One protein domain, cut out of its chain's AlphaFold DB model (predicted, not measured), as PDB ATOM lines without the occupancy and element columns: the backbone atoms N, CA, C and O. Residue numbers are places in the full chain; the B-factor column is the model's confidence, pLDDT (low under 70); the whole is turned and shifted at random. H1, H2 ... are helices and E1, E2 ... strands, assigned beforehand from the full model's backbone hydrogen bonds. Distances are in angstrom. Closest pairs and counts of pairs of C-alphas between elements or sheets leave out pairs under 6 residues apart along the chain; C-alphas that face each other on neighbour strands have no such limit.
ATOM      1  N   ASP A 368      10.636  47.656 -52.221       95.00
ATOM      2  CA  ASP A 368       9.796  46.563 -52.684       95.00
ATOM      3  C   ASP A 368      10.615  45.263 -52.681       95.00
ATOM      4  O   ASP A 368      11.745  45.220 -53.177       95.00
ATOM      5  N   ILE A 369      10.057  44.210 -52.088       92.94
ATOM      6  CA  ILE A 369      10.594  42.848 -52.116       92.94
ATOM      7  C   ILE A 369       9.589  41.995 -52.885       92.94
ATOM      8  O   ILE A 369       8.572  41.567 -52.337       92.94
ATOM      9  N   ASP A 370       9.869  41.803 -54.169       91.56
ATOM     10  CA  ASP A 370       9.070  40.988 -55.081       91.56
ATOM     11  C   ASP A 370       9.399  39.487 -54.971       91.56
ATOM     12  O   ASP A 370      10.286  39.062 -54.229       91.56
ATOM     13  N   ASP A 371       8.664  38.672 -55.734       89.81
ATOM     14  CA  ASP A 371       8.806  37.214 -55.835       89.81
ATOM     15  C   ASP A 371       8.681  36.441 -54.507       89.81
ATOM     16  O   ASP A 371       9.035  35.254 -54.429       89.81
ATOM     17  N   ILE A 372       8.064  37.050 -53.487       91.56
ATOM     18  CA  ILE A 372       7.674  36.353 -52.261       91.56
ATOM     19  C   ILE A 372       6.731  35.197 -52.630       91.56
ATOM     20  O   ILE A 372       5.730  35.348 -53.343       91.56
ATOM     21  N   PHE A 373       7.116  34.006 -52.175       90.56
ATOM     22  CA  PHE A 373       6.583  32.693 -52.551       90.56
ATOM     23  C   PHE A 373       6.815  32.246 -54.008       90.56
ATOM     24  O   PHE A 373       6.595  31.074 -54.300       90.56
ATOM     25  N   VAL A 374       7.271  33.089 -54.938       87.19
ATOM     26  CA  VAL A 374       7.465  32.716 -56.360       87.19
ATOM     27  C   VAL A 374       8.845  32.100 -56.619       87.19
ATOM     28  O   VAL A 374       8.997  31.283 -57.532       87.19
ATOM     29  N   ALA A 375       9.842  32.459 -55.805       80.75
ATOM     30  CA  ALA A 375      11.219  31.993 -55.941       80.75
ATOM     31  C   ALA A 375      11.353  30.455 -56.020       80.75
ATOM     32  O   ALA A 375      10.569  29.683 -55.453       80.75
ATOM     33  N   ARG A 376      12.387  30.002 -56.746       85.38
ATOM     34  CA  ARG A 376      12.688  28.573 -56.938       85.38
ATOM     35  C   ARG A 376      12.980  27.905 -55.587       85.38
ATOM     36  O   ARG A 376      13.582  28.517 -54.714       85.38
ATOM     37  N   LYS A 377      12.616  26.627 -55.452       83.75
ATOM     38  CA  LYS A 377      12.983  25.807 -54.285       83.75
ATOM     39  C   LYS A 377      14.494  25.829 -54.035       83.75
ATOM     40  O   LYS A 377      15.267  25.670 -54.981       83.75
ATOM     41  N   GLY A 378      14.883  25.967 -52.773       83.56
ATOM     42  CA  GLY A 378      16.269  26.062 -52.311       83.56
ATOM     43  C   GLY A 378      16.845  27.483 -52.308       83.56
ATOM     44  O   GLY A 378      18.022  27.639 -51.994       83.56
ATOM     45  N   ILE A 379      16.054  28.497 -52.684       84.69
ATOM     46  CA  ILE A 379      16.410  29.926 -52.608       84.69
ATOM     47  C   ILE A 379      15.240  30.811 -52.133       84.69
ATOM     48  O   ILE A 379      15.300  32.031 -52.293       84.69
ATOM     49  N   ARG A 380      14.155  30.229 -51.602       89.62
ATOM     50  CA  ARG A 380      13.087  31.008 -50.952       89.62
ATOM     51  C   ARG A 380      13.574  31.462 -49.575       89.62
ATOM     52  O   ARG A 380      14.527  30.906 -49.035       89.62
ATOM     53  N   MET A 381      12.894  32.448 -49.001       90.81
ATOM     54  CA  MET A 381      13.162  32.858 -47.624       90.81
ATOM     55  C   MET A 381      12.821  31.720 -46.657       90.81
ATOM     56  O   MET A 381      11.771  31.089 -46.768       90.81
ATOM     57  N   THR A 382      13.719  31.470 -45.711       92.69
ATOM     58  CA  THR A 382      13.473  30.605 -44.553       92.69
ATOM     59  C   THR A 382      12.913  31.423 -43.385       92.69
ATOM     60  O   THR A 382      12.926  32.657 -43.414       92.69
ATOM     61  N   ALA A 383      12.459  30.756 -42.321       92.19
ATOM     62  CA  ALA A 383      12.039  31.430 -41.088       92.19
ATOM     63  C   ALA A 383      13.149  32.320 -40.482       92.19
ATOM     64  O   ALA A 383      12.865  33.398 -39.951       92.19
ATOM     65  N   ASP A 384      14.415  31.917 -40.627       92.62
ATOM     66  CA  ASP A 384      15.574  32.696 -40.179       92.62
ATOM     67  C   ASP A 384      15.763  33.963 -41.033       92.62
ATOM     68  O   ASP A 384      15.997  35.044 -40.488       92.62
ATOM     69  N   ASP A 385      15.588  33.876 -42.360       91.62
ATOM     70  CA  ASP A 385      15.653  35.048 -43.251       91.62
ATOM     71  C   ASP A 385      14.514  36.044 -42.964       91.62
ATOM     72  O   ASP A 385      14.732  37.259 -42.977       91.62
ATOM     73  N   VAL A 386      13.303  35.551 -42.673       92.88
ATOM     74  CA  VAL A 386      12.153  36.388 -42.280       92.88
ATOM     75  C   VAL A 386      12.403  37.060 -40.928       92.88
ATOM     76  O   VAL A 386      12.156  38.259 -40.780       92.88
ATOM     77  N   THR A 387      12.972  36.334 -39.965       94.69
ATOM     78  CA  THR A 387      13.372  36.893 -38.666       94.69
ATOM     79  C   THR A 387      14.420  37.998 -38.847       94.69
ATOM     80  O   THR A 387      14.236  39.110 -38.349       94.69
ATOM     81  N   ALA A 388      15.456  37.760 -39.657       94.62
ATOM     82  CA  ALA A 388      16.479  38.758 -39.976       94.62
ATOM     83  C   ALA A 388      15.921  39.985 -40.734       94.62
ATOM     84  O   ALA A 388      16.412  41.110 -40.551       94.62
ATOM     85  N   LEU A 389      14.880  39.803 -41.559       94.38
ATOM     86  CA  LEU A 389      14.161  40.899 -42.215       94.38
ATOM     87  C   LEU A 389      13.390  41.749 -41.194       94.38
ATOM     88  O   LEU A 389      13.479  42.978 -41.242       94.38
ATOM     89  N   LEU A 390      12.688  41.122 -40.244       94.81
ATOM     90  CA  LEU A 390      11.965  41.812 -39.166       94.81
ATOM     91  C   LEU A 390      12.917  42.579 -38.235       94.81
ATOM     92  O   LEU A 390      12.668  43.748 -37.928       94.81
ATOM     93  N   GLU A 391      14.037  41.970 -37.841       96.06
ATOM     94  CA  GLU A 391      15.090  42.640 -37.069       96.06
ATOM     95  C   GLU A 391      15.683  43.831 -37.829       96.06
ATOM     96  O   GLU A 391      15.878  44.912 -37.267       96.06
ATOM     97  N   SER A 392      15.932  43.675 -39.131       94.94
ATOM     98  CA  SER A 392      16.432  44.762 -39.976       94.94
ATOM     99  C   SER A 392      15.403  45.875 -40.159       94.94
ATOM    100  O   SER A 392      15.773  47.045 -40.101       94.94
ATOM    101  N   GLN A 393      14.115  45.542 -40.289       95.38
ATOM    102  CA  GLN A 393      13.032  46.523 -40.315       95.38
ATOM    103  C   GLN A 393      12.986  47.326 -39.011       95.38
ATOM    104  O   GLN A 393      12.896  48.549 -39.067       95.38
ATOM    105  N   LYS A 394      13.112  46.664 -37.854       94.69
ATOM    106  CA  LYS A 394      13.143  47.322 -36.540       94.69
ATOM    107  C   LYS A 394      14.324  48.294 -36.413       94.69
ATOM    108  O   LYS A 394      14.113  49.450 -36.066       94.69
ATOM    109  N   ARG A 395      15.542  47.872 -36.785       93.88
ATOM    110  CA  ARG A 395      16.728  48.757 -36.800       93.88
ATOM    111  C   ARG A 395      16.558  49.955 -37.740       93.88
ATOM    112  O   ARG A 395      17.038  51.043 -37.451       93.88
ATOM    113  N   LEU A 396      15.886  49.774 -38.878       92.88
ATOM    114  CA  LEU A 396      15.620  50.865 -39.823       92.88
ATOM    115  C   LEU A 396      14.530  51.822 -39.311       92.88
ATOM    116  O   LEU A 396      14.651  53.025 -39.524       92.88
ATOM    117  N   GLN A 397      13.532  51.330 -38.570       94.00
ATOM    118  CA  GLN A 397      12.507  52.154 -37.907       94.00
ATOM    119  C   GLN A 397      13.077  53.091 -36.828       94.00
ATOM    120  O   GLN A 397      12.508  54.154 -36.597       94.00
ATOM    121  N   GLU A 398      14.210  52.742 -36.209       92.25
ATOM    122  CA  GLU A 398      14.932  53.616 -35.267       92.25
ATOM    123  C   GLU A 398      15.548  54.851 -35.960       92.25
ATOM    124  O   GLU A 398      15.746  55.882 -35.319       92.25
ATOM    125  N   MET A 399      15.825  54.770 -37.269       87.69
ATOM    126  CA  MET A 399      16.446  55.846 -38.060       87.69
ATOM    127  C   MET A 399      15.472  56.543 -39.022       87.69
ATOM    128  O   MET A 399      15.676  57.707 -39.366       87.69
ATOM    129  N   VAL A 400      14.435  55.839 -39.485       90.62
ATOM    130  CA  VAL A 400      13.493  56.307 -40.509       90.62
ATOM    131  C   VAL A 400      12.055  56.128 -40.001       90.62
ATOM    132  O   VAL A 400      11.556  54.999 -39.949       90.62
ATOM    133  N   PRO A 401      11.356  57.224 -39.645       89.31
ATOM    134  CA  PRO A 401       9.995  57.158 -39.121       89.31
ATOM    135  C   PRO A 401       9.035  56.419 -40.058       89.31
ATOM    136  O   PRO A 401       8.946  56.720 -41.246       89.31
ATOM    137  N   GLY A 402       8.295  55.452 -39.511       90.31
ATOM    138  CA  GLY A 402       7.294  54.686 -40.255       90.31
ATOM    139  C   GLY A 402       7.849  53.660 -41.253       90.31
ATOM    140  O   GLY A 402       7.055  53.092 -42.001       90.31
ATOM    141  N   TRP A 403       9.164  53.398 -41.264       95.12
ATOM    142  CA  TRP A 403       9.790  52.450 -42.194       95.12
ATOM    143  C   TRP A 403       9.130  51.065 -42.182       95.12
ATOM    144  O   TRP A 403       8.954  50.450 -41.125       95.12
ATOM    145  N   LYS A 404       8.826  50.546 -43.373       95.25
ATOM    146  CA  LYS A 404       8.403  49.163 -43.609       95.25
ATOM    147  C   LYS A 404       8.942  48.682 -44.953       95.25
ATOM    148  O   LYS A 404       9.052  49.478 -45.882       95.25
ATOM    149  N   PHE A 405       9.220  47.387 -45.061       95.75
ATOM    150  CA  PHE A 405       9.360  46.742 -46.365       95.75
ATOM    151  C   PHE A 405       7.978  46.557 -46.997       95.75
ATOM    152  O   PHE A 405       7.003  46.277 -46.294       95.75
ATOM    153  N   ASN A 406       7.891  46.712 -48.316       95.81
ATOM    154  CA  ASN A 406       6.683  46.426 -49.081       95.81
ATOM    155  C   ASN A 406       6.856  45.068 -49.775       95.81
ATOM    156  O   ASN A 406       7.860  44.852 -50.447       95.81
ATOM    157  N   LEU A 407       5.927  44.131 -49.573       94.31
ATOM    158  CA  LEU A 407       6.090  42.739 -50.014       94.31
ATOM    159  C   LEU A 407       5.182  42.423 -51.208       94.31
ATOM    160  O   LEU A 407       3.955  42.387 -51.076       94.31
ATOM    161  N   GLY A 408       5.788  42.139 -52.360       94.00
ATOM    162  CA  GLY A 408       5.123  41.618 -53.550       94.00
ATOM    163  C   GLY A 408       5.080  40.090 -53.515       94.00
ATOM    164  O   GLY A 408       6.081  39.430 -53.789       94.00
ATOM    165  N   PHE A 409       3.921  39.511 -53.182       93.12
ATOM    166  CA  PHE A 409       3.757  38.059 -53.022       93.12
ATOM    167  C   PHE A 409       2.725  37.443 -53.971       93.12
ATOM    168  O   PHE A 409       1.759  38.085 -54.389       93.12
ATOM    169  N   SER A 410       2.887  36.149 -54.269       92.50
ATOM    170  CA  SER A 410       1.907  35.373 -55.038       92.50
ATOM    171  C   SER A 410       1.366  34.193 -54.235       92.50
ATOM    172  O   SER A 410       1.987  33.134 -54.154       92.50
ATOM    173  N   GLY A 411       0.148  34.340 -53.699       91.56
ATOM    174  CA  GLY A 411      -0.519  33.297 -52.906       91.56
ATOM    175  C   GLY A 411      -0.691  31.950 -53.626       91.56
ATOM    176  O   GLY A 411      -0.809  30.922 -52.969       91.56
ATOM    177  N   LYS A 412      -0.617  31.916 -54.967       91.38
ATOM    178  CA  LYS A 412      -0.598  30.671 -55.759       91.38
ATOM    179  C   LYS A 412       0.545  29.729 -55.357       91.38
ATOM    180  O   LYS A 412       0.387  28.520 -55.476       91.38
ATOM    181  N   TYR A 413       1.683  30.277 -54.937       90.81
ATOM    182  CA  TYR A 413       2.900  29.524 -54.634       90.81
ATOM    183  C   TYR A 413       3.203  29.454 -53.125       90.81
ATOM    184  O   TYR A 413       4.285  29.019 -52.729       90.81
ATOM    185  N   TYR A 414       2.251  29.860 -52.279       92.44
ATOM    186  CA  TYR A 414       2.327  29.709 -50.826       92.44
ATOM    187  C   TYR A 414       2.512  28.232 -50.445       92.44
ATOM    188  O   TYR A 414       1.834  27.360 -50.992       92.44
ATOM    189  N   GLN A 415       3.465  27.941 -49.561       91.38
ATOM    190  CA  GLN A 415       3.866  26.600 -49.120       91.38
ATOM    191  C   GLN A 415       4.268  25.628 -50.252       91.38
ATOM    192  O   GLN A 415       4.267  24.404 -50.084       91.38
ATOM    193  N   HIS A 416       4.669  26.151 -51.416       90.50
ATOM    194  CA  HIS A 416       5.196  25.349 -52.528       90.50
ATOM    195  C   HIS A 416       6.722  25.146 -52.472       90.50
ATOM    196  O   HIS A 416       7.289  24.700 -53.469       90.50
ATOM    197  N   GLY A 417       7.394  25.458 -51.360       88.31
ATOM    198  CA  GLY A 417       8.835  25.296 -51.132       88.31
ATOM    199  C   GLY A 417       9.267  23.903 -50.646       88.31
ATOM    200  O   GLY A 417       8.607  22.883 -50.893       88.31
ATOM    201  N   TYR A 418      10.431  23.848 -50.003       90.62
ATOM    202  CA  TYR A 418      10.839  22.802 -49.059       90.62
ATOM    203  C   TYR A 418      10.222  23.050 -47.666       90.62
ATOM    204  O   TYR A 418       9.769  24.161 -47.405       90.62
ATOM    205  N   PRO A 419      10.206  22.063 -46.745       91.38
ATOM    206  CA  PRO A 419       9.608  22.237 -45.417       91.38
ATOM    207  C   PRO A 419      10.141  23.446 -44.632       91.38
ATOM    208  O   PRO A 419       9.349  24.172 -44.051       91.38
ATOM    209  N   GLU A 420      11.450  23.704 -44.670       88.38
ATOM    210  CA  GLU A 420      12.093  24.842 -43.987       88.38
ATOM    211  C   GLU A 420      11.707  26.201 -44.602       88.38
ATOM    212  O   GLU A 420      11.458  27.166 -43.884       88.38
ATOM    213  N   GLU A 421      11.579  26.260 -45.933       90.06
ATOM    214  CA  GLU A 421      11.075  27.436 -46.660       90.06
ATOM    215  C   GLU A 421       9.586  27.670 -46.350       90.06
ATOM    216  O   GLU A 421       9.155  28.793 -46.124       90.06
ATOM    217  N   ASN A 422       8.794  26.599 -46.265       90.56
ATOM    218  CA  ASN A 422       7.359  26.659 -45.972       90.56
ATOM    219  C   ASN A 422       7.033  27.132 -44.545       90.56
ATOM    220  O   ASN A 422       5.907  27.569 -44.318       90.56
ATOM    221  N   ILE A 423       7.978  27.027 -43.602       90.25
ATOM    222  CA  ILE A 423       7.868  27.632 -42.261       90.25
ATOM    223  C   ILE A 423       8.167  29.139 -42.333       90.25
ATOM    224  O   ILE A 423       7.588  29.904 -41.578       90.25
ATOM    225  N   GLY A 424       9.030  29.577 -43.259       86.00
ATOM    226  CA  GLY A 424       9.233  31.001 -43.554       86.00
ATOM    227  C   GLY A 424       8.067  31.646 -44.310       86.00
ATOM    228  O   GLY A 424       7.896  32.859 -44.244       86.00
ATOM    229  N   ASP A 425       7.248  30.855 -45.009       87.75
ATOM    230  CA  ASP A 425       6.055  31.370 -45.685       87.75
ATOM    231  C   ASP A 425       4.946  31.821 -44.697       87.75
ATOM    232  O   ASP A 425       4.111  32.640 -45.087       87.75
ATOM    233  N   SER A 426       4.916  31.293 -43.459       74.81
ATOM    234  CA  SER A 426       3.859  31.497 -42.441       74.81
ATOM    235  C   SER A 426       4.217  32.482 -41.328       74.81
ATOM    236  O   SER A 426       3.359  33.341 -41.028       74.81
TER     237      SER A 426
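What this domain is: This is residues 368 to 426 of the 426 residues of the protein "HSNSD domain-containing protein" of Penaeus vannamei (UniProt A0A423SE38). The model is an elongated frame with two short parallel strands, E1 and E2, side by side along one long side and the long helix H1 along the other, running back the opposite way. The short helix H2 sits at one end of the long axis, where it meets the first residues of H1 and runs nearly in line with it. The printed part has 59 residues with two named helices and two named strands, in the order E1, H1, E2, H2 along the chain, and its class is mixed, helices and strands. The sheet has the order E1, E2 and is parallel. The whole is only just compact, close to loose, with a radius of gyration of the C-alphas of 12.4 A, and the C-alphas span 35 by 19 by 16 A.

Where its parts are: The printed part begins with strand E1, residues 368 to 372, whose first C-alpha, of Asp 368, is at (9.796, 46.563, -52.684); it is 10.4 A long from first to last C-alpha. Helix H1, residues 383 to 397, measures 21.0 A and begins with C-alpha 383 at (12.039, 31.430, -41.088). Strand E2, residues 406 to 409, measures 9.7 A. Helix H2, residues 419 to 424, measures 9.0 A and ends with C-alpha 424 at (9.233, 31.001, -43.554).

How they stand to each other: E1 and E2 are parallel neighbours, with 21 degrees between their directions. The C-alphas of Asp 370 and Gly 408 face each other at 4.3 A. N 369 and O 406 are within hydrogen-bond range at 2.8 A, and so are N 408 and O 369 at 2.8 A. E1, H1 and E2 form a strand-helix-strand unit, two parallel neighbour strands with a helix between them along the chain, and its crossover is right-handed. H1 and H2 touch, H1 with residues 383 to 386 alone; their closest C-alphas, those of Ala 383 and Gly 424, are 3.8 A apart. Their lines stand at a shallow tilt of 15 degrees, and they run the same way. E1 and H2 are apart. In H1 and H2 every O i to N i+4 pair is within hydrogen-bond range.

The domain as a whole: The two C-alphas farthest apart, those of Pro 401 and Tyr 418, are 35.8 A apart. The printed part has no cut and ends at Ser 426, the chain's last residue. The links E1 to H1, H1 to E2 and E2 to H2 are short, with 10, 8 and 9 residues. The mean pLDDT of the printed part is 91.0, and no printed residue is under 70.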